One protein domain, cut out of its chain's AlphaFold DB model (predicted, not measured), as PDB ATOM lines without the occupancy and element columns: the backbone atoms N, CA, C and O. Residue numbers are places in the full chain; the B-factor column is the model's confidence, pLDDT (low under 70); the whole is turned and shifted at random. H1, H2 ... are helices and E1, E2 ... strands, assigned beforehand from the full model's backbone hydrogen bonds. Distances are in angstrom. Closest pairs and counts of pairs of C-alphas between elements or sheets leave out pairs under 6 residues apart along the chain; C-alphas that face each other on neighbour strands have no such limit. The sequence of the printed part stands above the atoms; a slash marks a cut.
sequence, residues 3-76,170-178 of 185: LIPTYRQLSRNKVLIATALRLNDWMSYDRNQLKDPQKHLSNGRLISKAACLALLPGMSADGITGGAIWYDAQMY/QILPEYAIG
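What this domain is: This is residues 3 to 76 and 170 to 178 of the 185 residues of the protein "FAD-dependent oxidoreductase" of Anaerolineae bacterium (UniProt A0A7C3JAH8). Look for a small sheet of three antiparallel strands, in the order E1, E3, E2, with the long helix H1 running along one face and the short helix H2 standing up from the other. Beyond the far end of H1 a long loop, residues 28 to 44, swings out and folds back to E2, and its residues 33 to 38 stick out free. The printed part has 83 residues with three named strands and two named helices, in the order E1, H1, E2, H2, E3; the class is mixed, helices and strands, though under half of the residues are in named elements. The whole is only just compact, close to loose, with a radius of gyration of the C-alphas of 14.1 A and spans of 43 by 31 by 19 A.

Where its parts are: Start with the inner strand E3, residues 64 to 70, which runs 17.6 A from C-alpha 64 at (289.988, 277.081, 437.235) to C-alpha 70 at (294.492, 292.427, 444.491). Its neighbours are E1, residues 3 to 7, which begins at C-alpha 3 at (289.333, 288.869, 442.015) and is 13.0 A long, and E2, residues 45 to 48, 10.2 A long. Find H1 at residues 14 to 27, 19.7 A long, and H2 at residues 49 to 54, 8.6 A long.

How they stand to each other: E1 and E3 are antiparallel at 148 degrees; look for N 6 and O 66, 2.8 A apart, within hydrogen-bond range. E3 and E2 are antiparallel at 153 degrees, with N 47 and O 67 at 2.8 A, also within range. H1 is on the sheet at a height of 10.1 A, along the strands, at 2 degrees to E3 on the local plane; its closest C-alphas to E3 are those of Ile 17 and Ala 68, 7.2 A apart. H1 lies over E3 and only just not over E2: 9 of its C-alphas fall on E3 and 2 on E2. E1, H1 and E2 form a split strand-helix-strand unit, two strands running the same way with E3 between them, and its crossover is right-handed. On the opposite face H2 stands up from the sheet, its line rising 54 degrees out of the local plane; the closest C-alphas of H2 and E3 are those of Lys 49 and Gly 66, at 3.8 A. This makes three layers, helices on both faces of a sheet, and H1 and H2 are apart. In both helices every O i to N i+4 pair is within hydrogen-bond range.

The domain as a whole: The two C-alphas farthest apart are those of Lys 35 and Asp 62, at 43.4 A. Residues 77 to 169 are not printed, and C-alphas 76 and 170 are 16.1 A apart across the cut. The link from H1 to E2 is long, with 17 residues, and that from E2 to H2 is tight. The mean pLDDT of the printed part is 88.4; look for values under 70 at residues 10 to 11.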
ATOM      1  N   LEU A   3     289.096 290.306 442.122       93.06
ATOM      2  CA  LEU A   3     289.333 288.869 442.015       93.06
ATOM      3  C   LEU A   3     289.359 288.444 440.544       93.06
ATOM      4  O   LEU A   3     288.406 288.657 439.796       93.06
ATOM      5  N   ILE A   4     290.436 287.774 440.140       91.62
ATOM      6  CA  ILE A   4     290.524 287.099 438.843       91.62
ATOM      7  C   ILE A   4     290.765 285.601 439.061       91.62
ATOM      8  O   ILE A   4     291.739 285.227 439.725       91.62
ATOM      9  N   PRO A   5     289.928 284.724 438.476       91.06
ATOM     10  CA  PRO A   5     290.218 283.300 438.396       91.06
ATOM     11  C   PRO A   5     291.489 283.032 437.583       91.06
ATOM     12  O   PRO A   5     291.715 283.612 436.517       91.06
ATOM     13  N   THR A   6     292.308 282.115 438.086       89.94
ATOM     14  CA  THR A   6     293.544 281.655 437.436       89.94
ATOM     15  C   THR A   6     293.296 280.353 436.681       89.94
ATOM     16  O   THR A   6     292.619 279.452 437.188       89.94
ATOM     17  N   TYR A   7     293.893 280.217 435.501       85.81
ATOM     18  CA  TYR A   7     293.695 279.085 434.592       85.81
ATOM     19  C   TYR A   7     295.036 278.431 434.240       85.81
ATOM     20  O   TYR A   7     296.102 278.981 434.509       85.81
ATOM     21  N   ARG A   8     295.001 277.248 433.616       76.25
ATOM     22  CA  ARG A   8     296.220 276.595 433.094       76.25
ATOM     23  C   ARG A   8     296.808 277.294 431.860       76.25
ATOM     24  O   ARG A   8     297.957 277.042 431.517       76.25
ATOM     25  N   GLN A   9     296.035 278.157 431.205       75.56
ATOM     26  CA  GLN A   9     296.463 278.908 430.029       75.56
ATOM     27  C   GLN A   9     297.553 279.932 430.381       75.56
ATOM     28  O   GLN A   9     297.549 280.508 431.469       75.56
ATOM     29  N   LEU A  10     298.477 280.167 429.444       63.66
ATOM     30  CA  LEU A  10     299.717 280.916 429.678       63.66
ATOM     31  C   LEU A  10     299.481 282.326 430.251       63.66
ATOM     32  O   LEU A  10     300.146 282.716 431.205       63.66
ATOM     33  N   SER A  11     298.484 283.051 429.734       67.31
ATOM     34  CA  SER A  11     298.160 284.426 430.144       67.31
ATOM     35  C   SER A  11     297.583 284.548 431.559       67.31
ATOM     36  O   SER A  11     297.602 285.634 432.131       67.31
ATOM     37  N   ARG A  12     297.072 283.455 432.144       70.81
ATOM     38  CA  ARG A  12     296.491 283.433 433.501       70.81
ATOM     39  C   ARG A  12     297.080 282.334 434.383       70.81
ATOM     40  O   ARG A  12     296.434 281.884 435.334       70.81
ATOM     41  N   ASN A  13     298.308 281.922 434.075       82.00
ATOM     42  CA  ASN A  13     299.050 280.966 434.880       82.00
ATOM     43  C   ASN A  13     299.318 281.557 436.275       82.00
ATOM     44  O   ASN A  13     299.732 282.709 436.411       82.00
ATOM     45  N   LYS A  14     299.123 280.746 437.321       82.56
ATOM     46  CA  LYS A  14     299.365 281.135 438.716       82.56
ATOM     47  C   LYS A  14     300.749 281.724 438.965       82.56
ATOM     48  O   LYS A  14     300.850 282.674 439.730       82.56
ATOM     49  N   VAL A  15     301.793 281.159 438.361       85.69
ATOM     50  CA  VAL A  15     303.174 281.627 438.545       85.69
ATOM     51  C   VAL A  15     303.328 283.022 437.956       85.69
ATOM     52  O   VAL A  15     303.828 283.914 438.632       85.69
ATOM     53  N   LEU A  16     302.818 283.236 436.740       89.25
ATOM     54  CA  LEU A  16     302.853 284.541 436.086       89.25
ATOM     55  C   LEU A  16     302.107 285.595 436.912       89.25
ATOM     56  O   LEU A  16     302.641 286.673 437.163       89.25
ATOM     57  N   ILE A  17     300.904 285.265 437.390       90.00
ATOM     58  CA  ILE A  17     300.111 286.183 438.213       90.00
ATOM     59  C   ILE A  17     300.782 286.440 439.569       90.00
ATOM     60  O   ILE A  17     300.816 287.582 440.012       90.00
ATOM     61  N   ALA A  18     301.366 285.429 440.219       91.00
ATOM     62  CA  ALA A  18     302.118 285.629 441.459       91.00
ATOM     63  C   ALA A  18     303.278 286.611 441.267       91.00
ATOM     64  O   ALA A  18     303.455 287.518 442.079       91.00
ATOM     65  N   THR A  19     304.040 286.455 440.181       92.81
ATOM     66  CA  THR A  19     305.131 287.369 439.832       92.81
ATOM     67  C   THR A  19     304.603 288.774 439.567       92.81
ATOM     68  O   THR A  19     305.155 289.732 440.101       92.81
ATOM     69  N   ALA A  20     303.503 288.910 438.823       92.50
ATOM     70  CA  ALA A  20     302.877 290.205 438.565       92.50
ATOM     71  C   ALA A  20     302.426 290.902 439.861       92.50
ATOM     72  O   ALA A  20     302.703 292.083 440.044       92.50
ATOM     73  N   LEU A  21     301.807 290.172 440.799       93.81
ATOM     74  CA  LEU A  21     301.411 290.718 442.102       93.81
ATOM     75  C   LEU A  21     302.622 291.176 442.924       93.81
ATOM     76  O   LEU A  21     302.581 292.239 443.534       93.81
ATOM     77  N   ARG A  22     303.717 290.407 442.913       93.25
ATOM     78  CA  ARG A  22     304.960 290.781 443.606       93.25
ATOM     79  C   ARG A  22     305.611 292.016 442.997       93.25
ATOM     80  O   ARG A  22     306.061 292.877 443.743       93.25
ATOM     81  N   LEU A  23     305.642 292.107 441.669       94.88
ATOM     82  CA  LEU A  23     306.131 293.293 440.969       94.88
ATOM     83  C   LEU A  23     305.265 294.510 441.284       94.88
ATOM     84  O   LEU A  23     305.807 295.568 441.573       94.88
ATOM     85  N   ASN A  24     303.940 294.354 441.299       93.25
ATOM     86  CA  ASN A  24     303.019 295.412 441.700       93.25
ATOM     87  C   ASN A  24     303.295 295.888 443.134       93.25
ATOM     88  O   ASN A  24     303.449 297.078 443.365       93.25
ATOM     89  N   ASP A  25     303.424 294.968 444.094       91.31
ATOM     90  CA  ASP A  25     303.719 295.323 445.487       91.31
ATOM     91  C   ASP A  25     305.093 295.991 445.652       91.31
ATOM     92  O   ASP A  25     305.246 296.870 446.496       91.31
ATOM     93  N   TRP A  26     306.083 295.608 444.840       93.62
ATOM     94  CA  TRP A  26     307.401 296.242 444.835       93.62
ATOM     95  C   TRP A  26     307.378 297.640 444.209       93.62
ATOM     96  O   TRP A  26     307.932 298.572 444.783       93.62
ATOM     97  N   MET A  27     306.713 297.809 443.063       94.12
ATOM     98  CA  MET A  27     306.575 299.116 442.409       94.12
ATOM     99  C   MET A  27     305.740 300.086 443.243       94.12
ATOM    100  O   MET A  27     305.978 301.284 443.202       94.12
ATOM    101  N   SER A  28     304.786 299.567 444.011       91.12
ATOM    102  CA  SER A  28     303.909 300.347 444.881       91.12
ATOM    103  C   SER A  28     304.320 300.264 446.355       91.12
ATOM    104  O   SER A  28     303.455 300.297 447.233       91.12
ATOM    105  N   TYR A  29     305.619 300.128 446.652       89.56
ATOM    106  CA  TYR A  29     306.120 299.996 448.029       89.56
ATOM    107  C   TYR A  29     305.754 301.195 448.925       89.56
ATOM    108  O   TYR A  29     305.672 301.066 450.146       89.56
ATOM    109  N   ASP A  30     305.517 302.357 448.319       91.62
ATOM    110  CA  ASP A  30     305.168 303.627 448.950       91.62
ATOM    111  C   ASP A  30     303.656 303.896 449.031       91.62
ATOM    112  O   ASP A  30     303.239 304.888 449.633       91.62
ATOM    113  N   ARG A  31     302.804 303.004 448.506       88.88
ATOM    114  CA  ARG A  31     301.350 303.241 448.386       88.88
ATOM    115  C   ARG A  31     300.619 303.518 449.702       88.88
ATOM    116  O   ARG A  31     299.535 304.092 449.688       88.88
ATOM    117  N   ASN A  32     301.207 303.135 450.836       92.06
ATOM    118  CA  ASN A  32     300.621 303.284 452.173       92.06
ATOM    119  C   ASN A  32     301.306 304.375 453.018       92.06
ATOM    120  O   ASN A  32     301.223 304.349 454.243       92.06
ATOM    121  N   GLN A  33     301.984 305.344 452.391       90.62
ATOM    122  CA  GLN A  33     302.597 306.477 453.104       90.62
ATOM    123  C   GLN A  33     301.583 307.522 453.602       90.62
ATOM    124  O   GLN A  33     301.906 308.353 454.454       90.62
ATOM    125  N   LEU A  34     300.351 307.506 453.084       87.25
ATOM    126  CA  LEU A  34     299.300 308.420 453.528       87.25
ATOM    127  C   LEU A  34     298.911 308.137 454.985       87.25
ATOM    128  O   LEU A  34     298.799 306.987 455.401       87.25
ATOM    129  N   LYS A  35     298.645 309.199 455.756       89.06
ATOM    130  CA  LYS A  35     298.236 309.086 457.169       89.06
ATOM    131  C   LYS A  35     296.879 308.412 457.357       89.06
ATOM    132  O   LYS A  35     296.615 307.890 458.431       89.06
ATOM    133  N   ASP A  36     296.023 308.486 456.345       89.44
ATOM    134  CA  ASP A  36     294.664 307.957 456.381       89.44
ATOM    135  C   ASP A  36     294.673 306.432 456.161       89.44
ATOM    136  O   ASP A  36     294.944 305.991 455.037       89.44
ATOM    137  N   PRO A  37     294.355 305.619 457.188       87.06
ATOM    138  CA  PRO A  37     294.364 304.163 457.070       87.06
ATOM    139  C   PRO A  37     293.321 303.636 456.081       87.06
ATOM    140  O   PRO A  37     293.488 302.545 455.544       87.06
ATOM    141  N   GLN A  38     292.255 304.395 455.801       84.81
ATOM    142  CA  GLN A  38     291.228 303.983 454.836       84.81
ATOM    143  C   GLN A  38     291.749 303.988 453.394       84.81
ATOM    144  O   GLN A  38     291.158 303.358 452.521       84.81
ATOM    145  N   LYS A  39     292.867 304.678 453.143       84.81
ATOM    146  CA  LYS A  39     293.536 304.731 451.837       84.81
ATOM    147  C   LYS A  39     294.638 303.685 451.698       84.81
ATOM    148  O   LYS A  39     295.318 303.663 450.676       84.81
ATOM    149  N   HIS A  40     294.836 302.838 452.708       91.00
ATOM    150  CA  HIS A  40     295.859 301.803 452.657       91.00
ATOM    151  C   HIS A  40     295.386 300.613 451.827       91.00
ATOM    152  O   HIS A  40     294.317 300.045 452.051       91.00
ATOM    153  N   LEU A  41     296.224 300.199 450.883       91.81
ATOM    154  CA  LEU A  41     295.994 299.051 450.023       91.81
ATOM    155  C   LEU A  41     296.839 297.869 450.500       91.81
ATOM    156  O   LEU A  41     298.065 297.950 450.637       91.81
ATOM    157  N   SER A  42     296.157 296.752 450.750       91.88
ATOM    158  CA  SER A  42     296.787 295.487 451.127       91.88
ATOM    159  C   SER A  42     297.549 294.859 449.958       91.88
ATOM    160  O   SER A  42     297.242 295.099 448.792       91.88
ATOM    161  N   ASN A  43     298.509 293.991 450.282       92.88
ATOM    162  CA  ASN A  43     299.245 293.212 449.288       92.88
ATOM    163  C   ASN A  43     298.344 292.237 448.532       92.88
ATOM    164  O   ASN A  43     297.382 291.676 449.077       92.88
ATOM    165  N   GLY A  44     298.703 292.015 447.269       93.50
ATOM    166  CA  GLY A  44     298.069 291.004 446.443       93.50
ATOM    167  C   GLY A  44     298.343 289.599 446.975       93.50
ATOM    168  O   GLY A  44     299.405 289.316 447.533       93.50
ATOM    169  N   ARG A  45     297.390 288.682 446.798       94.94
ATOM    170  CA  ARG A  45     297.560 287.282 447.209       94.94
ATOM    171  C   ARG A  45     296.909 286.306 446.245       94.94
ATOM    172  O   ARG A  45     295.862 286.578 445.663       94.94
ATOM    173  N   LEU A  46     297.508 285.124 446.147       95.88
ATOM    174  CA  LEU A  46     296.857 283.973 445.537       95.88
ATOM    175  C   LEU A  46     295.935 283.287 446.545       95.88
ATOM    176  O   LEU A  46     296.225 283.230 447.739       95.88
ATOM    177  N   ILE A  47     294.850 282.719 446.036       95.31
ATOM    178  CA  ILE A  47     293.913 281.894 446.794       95.31
ATOM    179  C   ILE A  47     293.742 280.527 446.126       95.31
ATOM    180  O   ILE A  47     293.946 280.356 444.917       95.31
ATOM    181  N   SER A  48     293.376 279.528 446.929       94.81
ATOM    182  CA  SER A  48     293.132 278.167 446.449       94.81
ATOM    183  C   SER A  48     291.916 278.103 445.515       94.81
ATOM    184  O   SER A  48     291.087 279.013 445.484       94.81
ATOM    185  N   LYS A  49     291.780 277.004 444.759       92.56
ATOM    186  CA  LYS A  49     290.587 276.752 443.931       92.56
ATOM    187  C   LYS A  49     289.312 276.765 444.773       92.56
ATOM    188  O   LYS A  49     288.355 277.426 444.395       92.56
ATOM    189  N   ALA A  50     289.328 276.082 445.919       92.75
ATOM    190  CA  ALA A  50     288.183 276.016 446.823       92.75
ATOM    191  C   ALA A  50     287.778 277.408 447.332       92.75
ATOM    192  O   ALA A  50     286.609 277.769 447.243       92.75
ATOM    193  N   ALA A  51     288.747 278.222 447.768       93.31
ATOM    194  CA  ALA A  51     288.484 279.596 448.196       93.31
ATOM    195  C   ALA A  51     287.957 280.469 447.044       93.31
ATOM    196  O   ALA A  51     287.034 281.249 447.234       93.31
ATOM    197  N   CYS A  52     288.506 280.311 445.836       92.06
ATOM    198  CA  CYS A  52     288.049 281.048 444.661       92.06
ATOM    199  C   CYS A  52     286.596 280.714 444.292       92.06
ATOM    200  O   CYS A  52     285.828 281.622 444.004       92.06
ATOM    201  N   LEU A  53     286.217 279.433 444.312       90.31
ATOM    202  CA  LEU A  53     284.852 278.998 443.996       90.31
ATOM    203  C   LEU A  53     283.849 279.399 445.082       90.31
ATOM    204  O   LEU A  53     282.719 279.746 444.759       90.31
ATOM    205  N   ALA A  54     284.266 279.418 446.351       91.19
ATOM    206  CA  ALA A  54     283.432 279.920 447.443       91.19
ATOM    207  C   ALA A  54     283.091 281.415 447.284       91.19
ATOM    208  O   ALA A  54     282.000 281.835 447.653       91.19
ATOM    209  N   LEU A  55     284.001 282.208 446.704       89.94
ATOM    210  CA  LEU A  55     283.790 283.634 446.419       89.94
ATOM    211  C   LEU A  55     283.026 283.900 445.109       89.94
ATOM    212  O   LEU A  55     282.616 285.033 444.866       89.94
ATOM    213  N   LEU A  56     282.846 282.883 444.260       87.12
ATOM    214  CA  LEU A  56     282.233 282.982 442.930       87.12
ATOM    215  C   LEU A  56     281.073 281.981 442.781       87.12
ATOM    216  O   LEU A  56     281.163 281.049 441.973       87.12
ATOM    217  N   PRO A  57     279.979 282.144 443.552       79.88
ATOM    218  CA  PRO A  57     278.842 281.235 443.480       79.88
ATOM    219  C   PRO A  57     278.231 281.255 442.072       79.88
ATOM    220  O   PRO A  57     277.870 282.310 441.553       79.88
ATOM    221  N   GLY A  58     278.121 280.079 441.450       79.38
ATOM    222  CA  GLY A  58     277.533 279.910 440.115       79.38
ATOM    223  C   GLY A  58     278.521 279.942 438.943       79.38
ATOM    224  O   GLY A  58     278.100 279.757 437.805       79.38
ATOM    225  N   MET A  59     279.825 280.127 439.183       81.44
ATOM    226  CA  MET A  59     280.839 280.013 438.128       81.44
ATOM    227  C   MET A  59     281.237 278.547 437.890       81.44
ATOM    228  O   MET A  59     281.448 277.799 438.847       81.44
ATOM    229  N   SER A  60     281.398 278.135 436.623       81.12
ATOM    230  CA  SER A  60     281.929 276.797 436.310       81.12
ATOM    231  C   SER A  60     283.340 276.621 436.882       81.12
ATOM    232  O   SER A  60     284.201 277.493 436.759       81.12
ATOM    233  N   ALA A  61     283.581 275.459 437.490       83.56
ATOM    234  CA  ALA A  61     284.879 275.077 438.032       83.56
ATOM    235  C   ALA A  61     285.880 274.613 436.957       83.56
ATOM    236  O   ALA A  61     287.034 274.298 437.297       83.56
ATOM    237  N   ASP A  62     285.455 274.548 435.695       83.75
ATOM    238  CA  ASP A  62     286.244 274.026 434.586       83.75
ATOM    239  C   ASP A  62     287.457 274.911 434.306       83.75
ATOM    240  O   ASP A  62     287.382 276.135 434.206       83.75
ATOM    241  N   GLY A  63     288.633 274.287 434.247       83.81
ATOM    242  CA  GLY A  63     289.901 274.973 433.984       83.81
ATOM    243  C   GLY A  63     290.408 275.897 435.102       83.81
ATOM    244  O   GLY A  63     291.596 276.233 435.094       83.81
ATOM    245  N   ILE A  64     289.576 276.264 436.087       88.81
ATOM    246  CA  ILE A  64     289.988 277.081 437.235       88.81
ATOM    247  C   ILE A  64     290.973 276.289 438.089       88.81
ATOM    248  O   ILE A  64     290.707 275.167 438.535       88.81
ATOM    249  N   THR A  65     292.114 276.913 438.359       90.81
ATOM    250  CA  THR A  65     293.173 276.359 439.206       90.81
ATOM    251  C   THR A  65     293.254 277.047 440.572       90.81
ATOM    252  O   THR A  65     293.802 276.470 441.511       90.81
ATOM    253  N   GLY A  66     292.702 278.251 440.714       92.81
ATOM    254  CA  GLY A  66     292.770 279.112 441.901       92.81
ATOM    255  C   GLY A  66     292.297 280.523 441.568       92.81
ATOM    256  O   GLY A  66     291.750 280.735 440.486       92.81
ATOM    257  N   GLY A  67     292.581 281.489 442.431       92.75
ATOM    258  CA  GLY A  67     292.278 282.900 442.185       92.75
ATOM    259  C   GLY A  67     293.428 283.812 442.585       92.75
ATOM    260  O   GLY A  67     294.311 283.417 443.348       92.75
ATOM    261  N   ALA A  68     293.402 285.034 442.076       94.62
ATOM    262  CA  ALA A  68     294.281 286.112 442.491       94.62
ATOM    263  C   ALA A  68     293.434 287.281 442.981       94.62
ATOM    264  O   ALA A  68     292.545 287.741 442.264       94.62
ATOM    265  N   ILE A  69     293.711 287.726 444.204       94.69
ATOM    266  CA  ILE A  69     293.099 288.906 444.804       94.69
ATOM    267  C   ILE A  69     294.130 290.024 444.798       94.69
ATOM    268  O   ILE A  69     295.246 289.834 445.286       94.69
ATOM    269  N   TRP A  70     293.735 291.194 444.314       93.19
ATOM    270  CA  TRP A  70     294.492 292.427 444.491       93.19
ATOM    271  C   TRP A  70     293.580 293.560 444.954       93.19
ATOM    272  O   TRP A  70     292.352 293.430 445.010       93.19
ATOM    273  N   TYR A  71     294.207 294.658 445.349       92.38
ATOM    274  CA  TYR A  71     293.540 295.830 445.890       92.38
ATOM    275  C   TYR A  71     293.891 297.020 445.018       92.38
ATOM    276  O   TYR A  71     295.033 297.161 444.588       92.38
ATOM    277  N   ASP A  72     292.885 297.841 444.765       90.19
ATOM    278  CA  ASP A  72     293.000 299.067 443.996       90.19
ATOM    279  C   ASP A  72     292.067 300.112 444.610       90.19
ATOM    280  O   ASP A  72     291.146 299.766 445.365       90.19
ATOM    281  N   ALA A  73     292.317 301.380 444.311       88.88
ATOM    282  CA  ALA A  73     291.467 302.473 444.738       88.88
ATOM    283  C   ALA A  73     290.251 302.593 443.814       88.88
ATOM    284  O   ALA A  73     290.345 302.455 442.595       88.88
ATOM    285  N   GLN A  74     289.096 302.901 444.399       87.94
ATOM    286  CA  GLN A  74     287.895 303.212 443.639       87.94
ATOM    287  C   GLN A  74     287.634 304.714 443.674       87.94
ATOM    288  O   GLN A  74     287.568 305.327 444.739       87.94
ATOM    289  N   MET A  75     287.450 305.300 442.495       89.94
ATOM    290  CA  MET A  75     287.010 306.681 442.350       89.94
ATOM    291  C   MET A  75     285.493 306.699 442.175       89.94
ATOM    292  O   MET A  75     284.985 306.354 441.114       89.94
ATOM    293  N   TYR A  76     284.771 307.075 443.231       87.94
ATOM    294  CA  TYR A  76     283.303 307.079 443.222       87.94
ATOM    295  C   TYR A  76     282.703 308.187 442.354       87.94
ATOM    296  O   TYR A  76     281.642 307.999 441.771       87.94
ATOM    297  N   GLN A 170     272.973 294.381 442.518       89.38
ATOM    298  CA  GLN A 170     274.174 293.772 443.081       89.38
ATOM    299  C   GLN A 170     274.145 292.248 442.871       89.38
ATOM    300  O   GLN A 170     273.210 291.561 443.294       89.38
ATOM    301  N   ILE A 171     275.151 291.739 442.158       86.00
ATOM    302  CA  ILE A 171     275.312 290.305 441.883       86.00
ATOM    303  C   ILE A 171     276.221 289.681 442.941       86.00
ATOM    304  O   ILE A 171     275.937 288.586 443.418       86.00
ATOM    305  N   LEU A 172     277.288 290.390 443.331       84.38
ATOM    306  CA  LEU A 172     278.265 289.936 444.317       84.38
ATOM    307  C   LEU A 172     278.562 291.045 445.338       84.38
ATOM    308  O   LEU A 172     278.688 292.208 444.948       84.38
ATOM    309  N   PRO A 173     278.644 290.709 446.639       77.25
ATOM    310  CA  PRO A 173     278.673 291.712 447.697       77.25
ATOM    311  C   PRO A 173     280.041 292.373 447.907       77.25
ATOM    312  O   PRO A 173     280.087 293.553 448.239       77.25
ATOM    313  N   GLU A 174     281.148 291.646 447.711       86.62
ATOM    314  CA  GLU A 174     282.465 292.074 448.227       86.62
ATOM    315  C   GLU A 174     283.569 292.270 447.175       86.62
ATOM    316  O   GLU A 174     284.536 292.996 447.425       86.62
ATOM    317  N   TYR A 175     283.468 291.630 446.006       88.81
ATOM    318  CA  TYR A 175     284.562 291.578 445.030       88.81
ATOM    319  C   TYR A 175     284.132 292.088 443.655       88.81
ATOM    320  O   TYR A 175     283.101 291.679 443.126       88.81
ATOM    321  N   ALA A 176     284.980 292.920 443.048       90.06
ATOM    322  CA  ALA A 176     284.953 293.170 441.612       90.06
ATOM    323  C   ALA A 176     285.648 292.006 440.899       90.06
ATOM    324  O   ALA A 176     286.706 291.558 441.347       90.06
ATOM    325  N   ILE A 177     285.068 291.483 439.818       88.62
ATOM    326  CA  ILE A 177     285.550 290.243 439.199       88.62
ATOM    327  C   ILE A 177     285.788 290.406 437.708       88.62
ATOM    328  O   ILE A 177     284.932 290.894 436.975       88.62
ATOM    329  N   GLY A 178     286.952 289.929 437.265       85.50
ATOM    330  CA  GLY A 178     287.314 289.847 435.854       85.50
ATOM    331  C   GLY A 178     287.106 288.442 435.293       85.50
ATOM    332  O   GLY A 178     287.985 287.580 435.415       85.50
TER     333      GLY A 178